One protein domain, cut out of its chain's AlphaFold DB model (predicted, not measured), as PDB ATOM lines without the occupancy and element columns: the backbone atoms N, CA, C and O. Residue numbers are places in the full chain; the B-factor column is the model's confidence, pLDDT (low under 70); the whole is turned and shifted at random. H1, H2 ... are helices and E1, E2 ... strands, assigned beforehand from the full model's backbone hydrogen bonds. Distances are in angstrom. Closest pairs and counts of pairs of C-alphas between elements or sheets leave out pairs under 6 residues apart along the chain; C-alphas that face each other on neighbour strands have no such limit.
ATOM      1  N   LYS A  74      32.554  16.988 -46.369       91.75
ATOM      2  CA  LYS A  74      32.319  16.407 -45.036       91.75
ATOM      3  C   LYS A  74      33.567  16.616 -44.190       91.75
ATOM      4  O   LYS A  74      34.641  16.148 -44.558       91.75
ATOM      5  N   LEU A  75      33.417  17.310 -43.071       91.38
ATOM      6  CA  LEU A  75      34.492  17.580 -42.120       91.38
ATOM      7  C   LEU A  75      34.432  16.555 -40.980       91.38
ATOM      8  O   LEU A  75      33.364  16.299 -40.424       91.38
ATOM      9  N   PHE A  76      35.580  15.994 -40.618       91.88
ATOM     10  CA  PHE A  76      35.776  15.086 -39.487       91.88
ATOM     11  C   PHE A  76      36.815  15.679 -38.523       91.88
ATOM     12  O   PHE A  76      37.476  16.669 -38.838       91.88
ATOM     13  N   GLN A  77      36.993  15.066 -37.347       89.44
ATOM     14  CA  GLN A  77      37.984  15.534 -36.364       89.44
ATOM     15  C   GLN A  77      39.427  15.470 -36.884       89.44
ATOM     16  O   GLN A  77      40.214  16.356 -36.570       89.44
ATOM     17  N   ASN A  78      39.754  14.462 -37.698       91.94
ATOM     18  CA  ASN A  78      41.132  14.206 -38.143       91.94
ATOM     19  C   ASN A  78      41.374  14.547 -39.622       91.94
ATOM     20  O   ASN A  78      42.511  14.544 -40.082       91.94
ATOM     21  N   GLY A  79      40.315  14.851 -40.372       91.31
ATOM     22  CA  GLY A  79      40.413  15.117 -41.799       91.31
ATOM     23  C   GLY A  79      39.065  15.448 -42.419       91.31
ATOM     24  O   GLY A  79      38.099  15.741 -41.718       91.31
ATOM     25  N   PHE A  80      38.983  15.392 -43.738       92.12
ATOM     26  CA  PHE A  80      37.791  15.745 -44.498       92.12
ATOM     27  C   PHE A  80      37.697  14.937 -45.792       92.12
ATOM     28  O   PHE A  80      38.684  14.393 -46.275       92.12
ATOM     29  N   THR A  81      36.502  14.860 -46.366       92.12
ATOM     30  CA  THR A  81      36.277  14.306 -47.709       92.12
ATOM     31  C   THR A  81      35.614  15.358 -48.584       92.12
ATOM     32  O   THR A  81      34.778  16.133 -48.107       92.12
ATOM     33  N   VAL A  82      35.941  15.352 -49.873       89.25
ATOM     34  CA  VAL A  82      35.362  16.250 -50.880       89.25
ATOM     35  C   VAL A  82      34.512  15.414 -51.837       89.25
ATOM     36  O   VAL A  82      35.049  14.532 -52.501       89.25
ATOM     37  N   ASP A  83      33.202  15.661 -51.875       86.62
ATOM     38  CA  ASP A  83      32.188  14.867 -52.587       86.62
ATOM     39  C   ASP A  83      32.261  13.358 -52.260       86.62
ATOM     40  O   ASP A  83      32.067  12.967 -51.103       86.62
ATOM     41  N   ASP A  84      32.547  12.533 -53.272       84.38
ATOM     42  CA  ASP A  84      32.794  11.084 -53.213       84.38
ATOM     43  C   ASP A  84      34.297  10.753 -53.362       84.38
ATOM     44  O   ASP A  84      34.684   9.661 -53.773       84.38
ATOM     45  N   GLY A  85      35.164  11.726 -53.063       84.38
ATOM     46  CA  GLY A  85      36.615  11.565 -53.050       84.38
ATOM     47  C   GLY A  85      37.153  10.894 -51.782       84.38
ATOM     48  O   GLY A  85      36.435  10.644 -50.813       84.38
ATOM     49  N   GLU A  86      38.459  10.628 -51.787       89.50
ATOM     50  CA  GLU A  86      39.159  10.004 -50.662       89.50
ATOM     51  C   GLU A  86      39.209  10.898 -49.414       89.50
ATOM     52  O   GLU A  86      39.126  12.130 -49.482       89.50
ATOM     53  N   PHE A  87      39.359  10.251 -48.257       91.81
ATOM     54  CA  PHE A  87      39.587  10.927 -46.985       91.81
ATOM     55  C   PHE A  87      40.972  11.576 -46.970       91.81
ATOM     56  O   PHE A  87      41.967  10.942 -47.313       91.81
ATOM     57  N   ARG A  88      41.024  12.846 -46.569       91.12
ATOM     58  CA  ARG A  88      42.233  13.666 -46.521       91.12
ATOM     59  C   ARG A  88      42.494  14.139 -45.097       91.12
ATOM     60  O   ARG A  88      41.668  14.849 -44.528       91.12
ATOM     61  N   ASP A  89      43.649  13.786 -44.544       93.25
ATOM     62  CA  ASP A  89      44.083  14.237 -43.217       93.25
ATOM     63  C   ASP A  89      44.497  15.713 -43.217       93.25
ATOM     64  O   ASP A  89      44.996  16.239 -44.216       93.25
ATOM     65  N   TYR A  90      44.379  16.382 -42.071       88.88
ATOM     66  CA  TYR A  90      44.802  17.781 -41.928       88.88
ATOM     67  C   TYR A  90      46.322  17.984 -41.862       88.88
ATOM     68  O   TYR A  90      46.776  19.125 -41.833       88.88
ATOM     69  N   GLU A  91      47.133  16.926 -41.792       87.88
ATOM     70  CA  GLU A  91      48.580  17.073 -41.591       87.88
ATOM     71  C   GLU A  91      49.334  17.483 -42.864       87.88
ATOM     72  O   GLU A  91      50.295  18.257 -42.778       87.88
ATOM     73  N   GLY A  92      48.865  17.034 -44.034       85.56
ATOM     74  CA  GLY A  92      49.473  17.343 -45.329       85.56
ATOM     75  C   GLY A  92      49.403  18.833 -45.677       85.56
ATOM     76  O   GLY A  92      48.369  19.475 -45.497       85.56
ATOM     77  N   GLU A  93      50.493  19.400 -46.205       84.81
ATOM     78  CA  GLU A  93      50.578  20.834 -46.534       84.81
ATOM     79  C   GLU A  93      49.517  21.283 -47.552       84.81
ATOM     80  O   GLU A  93      48.974  22.383 -47.443       84.81
ATOM     81  N   GLU A  94      49.177  20.424 -48.513       84.19
ATOM     82  CA  GLU A  94      48.135  20.680 -49.514       84.19
ATOM     83  C   GLU A  94      46.735  20.729 -48.877       84.19
ATOM     84  O   GLU A  94      45.939  21.630 -49.155       84.19
ATOM     85  N   ASN A  95      46.468  19.830 -47.928       88.38
ATOM     86  CA  ASN A  95      45.194  19.739 -47.215       88.38
ATOM     87  C   ASN A  95      45.002  20.895 -46.222       88.38
ATOM     88  O   ASN A  95      43.888  21.396 -46.058       88.38
ATOM     89  N   LYS A  96      46.092  21.369 -45.600       88.94
ATOM     90  CA  LYS A  96      46.079  22.559 -44.733       88.94
ATOM     91  C   LYS A  96      45.670  23.806 -45.495       88.94
ATOM     92  O   LYS A  96      44.834  24.561 -45.006       88.94
ATOM     93  N   LYS A  97      46.228  24.012 -46.692       89.19
ATOM     94  CA  LYS A  97      45.858  25.152 -47.544       89.19
ATOM     95  C   LYS A  97      44.376  25.107 -47.900       89.19
ATOM     96  O   LYS A  97      43.691  26.108 -47.729       89.19
ATOM     97  N   PHE A  98      43.874  23.932 -48.285       90.00
ATOM     98  CA  PHE A  98      42.457  23.736 -48.593       90.00
ATOM     99  C   PHE A  98      41.545  24.129 -47.421       90.00
ATOM    100  O   PHE A  98      40.580  24.868 -47.596       90.00
ATOM    101  N   ILE A  99      41.858  23.660 -46.212       89.62
ATOM    102  CA  ILE A  99      41.037  23.927 -45.026       89.62
ATOM    103  C   ILE A  99      41.181  25.359 -44.526       89.62
ATOM    104  O   ILE A  99      40.190  25.921 -44.068       89.62
ATOM    105  N   SER A 100      42.362  25.969 -44.647       89.00
ATOM    106  CA  SER A 100      42.551  27.383 -44.308       89.00
ATOM    107  C   SER A 100      41.670  28.268 -45.184       89.00
ATOM    108  O   SER A 100      40.911  29.074 -44.659       89.00
ATOM    109  N   GLU A 101      41.690  28.058 -46.507       90.50
ATOM    110  CA  GLU A 101      40.856  28.820 -47.445       90.50
ATOM    111  C   GLU A 101      39.361  28.633 -47.130       90.50
ATOM    112  O   GLU A 101      38.632  29.619 -47.002       90.50
ATOM    113  N   LEU A 102      38.922  27.387 -46.903       87.44
ATOM    114  CA  LEU A 102      37.532  27.085 -46.548       87.44
ATOM    115  C   LEU A 102      37.120  27.714 -45.205       87.44
ATOM    116  O   LEU A 102      36.008  28.223 -45.077       87.44
ATOM    117  N   SER A 103      38.012  27.698 -44.210       86.06
ATOM    118  CA  SER A 103      37.774  28.276 -42.883       86.06
ATOM    119  C   SER A 103      37.744  29.803 -42.900       86.06
ATOM    120  O   SER A 103      37.061  30.403 -42.073       86.06
ATOM    121  N   GLU A 104      38.470  30.439 -43.818       90.38
ATOM    122  CA  GLU A 104      38.442  31.889 -44.039       90.38
ATOM    123  C   GLU A 104      37.207  32.342 -44.838       90.38
ATOM    124  O   GLU A 104      36.966  33.540 -44.990       90.38
ATOM    125  N   GLY A 105      36.396  31.395 -45.326       85.38
ATOM    126  CA  GLY A 105      35.208  31.668 -46.134       85.38
ATOM    127  C   GLY A 105      35.508  31.866 -47.622       85.38
ATOM    128  O   GLY A 105      34.631  32.311 -48.364       85.38
ATOM    129  N   TYR A 106      36.717  31.525 -48.074       86.19
ATOM    130  CA  TYR A 106      37.073  31.490 -49.489       86.19
ATOM    131  C   TYR A 106      36.852  30.091 -50.066       86.19
ATOM    132  O   TYR A 106      37.047  29.074 -49.407       86.19
ATOM    133  N   VAL A 107      36.454  30.021 -51.338       84.19
ATOM    134  CA  VAL A 107      36.378  28.741 -52.054       84.19
ATOM    135  C   VAL A 107      37.807  28.282 -52.355       84.19
ATOM    136  O   VAL A 107      38.509  29.022 -53.048       84.19
ATOM    137  N   PRO A 108      38.241  27.091 -51.904       87.81
ATOM    138  CA  PRO A 108      39.601  26.626 -52.133       87.81
ATOM    139  C   PRO A 108      39.992  26.598 -53.609       87.81
ATOM    140  O   PRO A 108      39.178  26.220 -54.461       87.81
ATOM    141  N   ARG A 109      41.246  26.943 -53.929       85.88
ATOM    142  CA  ARG A 109      41.724  26.996 -55.328       85.88
ATOM    143  C   ARG A 109      41.538  25.680 -56.074       85.88
ATOM    144  O   ARG A 109      41.168  25.706 -57.242       85.88
ATOM    145  N   GLU A 110      41.694  24.546 -55.388       85.56
ATOM    146  CA  GLU A 110      41.479  23.222 -55.985       85.56
ATOM    147  C   GLU A 110      40.038  23.048 -56.500       85.56
ATOM    148  O   GLU A 110      39.821  22.469 -57.565       85.56
ATOM    149  N   ILE A 111      39.046  23.581 -55.776       85.12
ATOM    150  CA  ILE A 111      37.649  23.577 -56.229       85.12
ATOM    151  C   ILE A 111      37.497  24.540 -57.397       85.12
ATOM    152  O   ILE A 111      36.907  24.185 -58.412       85.12
ATOM    153  N   GLN A 112      38.061  25.744 -57.285       82.81
ATOM    154  CA  GLN A 112      37.972  26.720 -58.363       82.81
ATOM    155  C   GLN A 112      38.523  26.138 -59.665       82.81
ATOM    156  O   GLN A 112      37.802  26.120 -60.647       82.81
ATOM    157  N   GLU A 113      39.736  25.586 -59.686       81.12
ATOM    158  CA  GLU A 113      40.343  25.031 -60.903       81.12
ATOM    159  C   GLU A 113      39.562  23.852 -61.488       81.12
ATOM    160  O   GLU A 113      39.385  23.793 -62.704       81.12
ATOM    161  N   LYS A 114      39.021  22.961 -60.646       78.25
ATOM    162  CA  LYS A 114      38.182  21.844 -61.115       78.25
ATOM    163  C   LYS A 114      36.910  22.304 -61.829       78.25
ATOM    164  O   LYS A 114      36.406  21.576 -62.683       78.25
ATOM    165  N   PHE A 115      36.405  23.494 -61.504       75.31
ATOM    166  CA  PHE A 115      35.142  24.009 -62.034       75.31
ATOM    167  C   PHE A 115      35.279  25.304 -62.862       75.31
ATOM    168  O   PHE A 115      34.290  25.766 -63.423       75.31
ATOM    169  N   ARG A 116      36.487  25.875 -63.025       67.81
ATOM    170  CA  ARG A 116      36.771  27.131 -63.765       67.81
ATOM    171  C   ARG A 116      36.761  26.948 -65.291       67.81
ATOM    172  O   ARG A 116      37.648  27.431 -65.990       67.81
TER     173      ARG A 116
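What this domain is: This is residues 74 to 116 of the 118 residues of the protein "Hypothetical protein" of Euplotes harpa (UniProt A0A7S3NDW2). A small two-stranded hairpin, E1 and E2, and the short helix H2 make the two arms of a U, with the longer helix H1 at its base; the hairpin and H2 stay apart. The stretch 74 to 75 folds along E1 as a short extra pairing. The printed part has 43 residues, with two named strands and then two named helices in the order E1, E2, H1, H2; the sheet, E1 - E2, is antiparallel and the class is mixed, helices and strands. The whole is compact, with a radius of gyration of the C-alphas of 10.0 A and spans of 28 by 23 by 16 A.

How they stand to each other: E1, residues 79 to 82, and E2, residues 87 to 89, are antiparallel neighbours in a hairpin, with 142 degrees between their directions. N 80 and O 88 are 2.9 A apart and N 88 and O 80 are 2.8 A apart, both within hydrogen-bond range. Residues 74 to 75 pair with residues 80 to 81 of E1, antiparallel. H1, residues 93 to 103, and E1 are near each other, with 5 pairs of C-alphas within 10 A. The closest C-alphas of E2 and H1, those of Arg 88 and Asn 95, are 6.8 A apart. H2, residues 109 to 115, is close to H1 but not clearly touching: their closest C-alphas, those of Phe 98 and Glu 110, are 7.5 A apart. The lines of H1 and H2 are about perpendicular, at 81 degrees. H2 is apart from E1 and from E2. In H1 and H2 every O i to N i+4 pair is within hydrogen-bond range.

Where its parts are: E1 begins at C-alpha 79, (40.413, 15.117, -41.799), and is 10.5 A long; E2 is 6.7 A long. H1 begins at C-alpha 93, (50.578, 20.834, -46.534), and is 15.3 A long. H2, 9.9 A long, ends at C-alpha 115, (35.142, 24.009, -62.034).

The domain as a whole: The C-alphas farthest apart, those of Gln 77 and Arg 116, are 29.8 A apart. The printed part has no cut, and the links E1 to E2, E2 to H1 and H1 to H2 are tight. The mean pLDDT of the printed part is 87.2, and residue 116 is under 70.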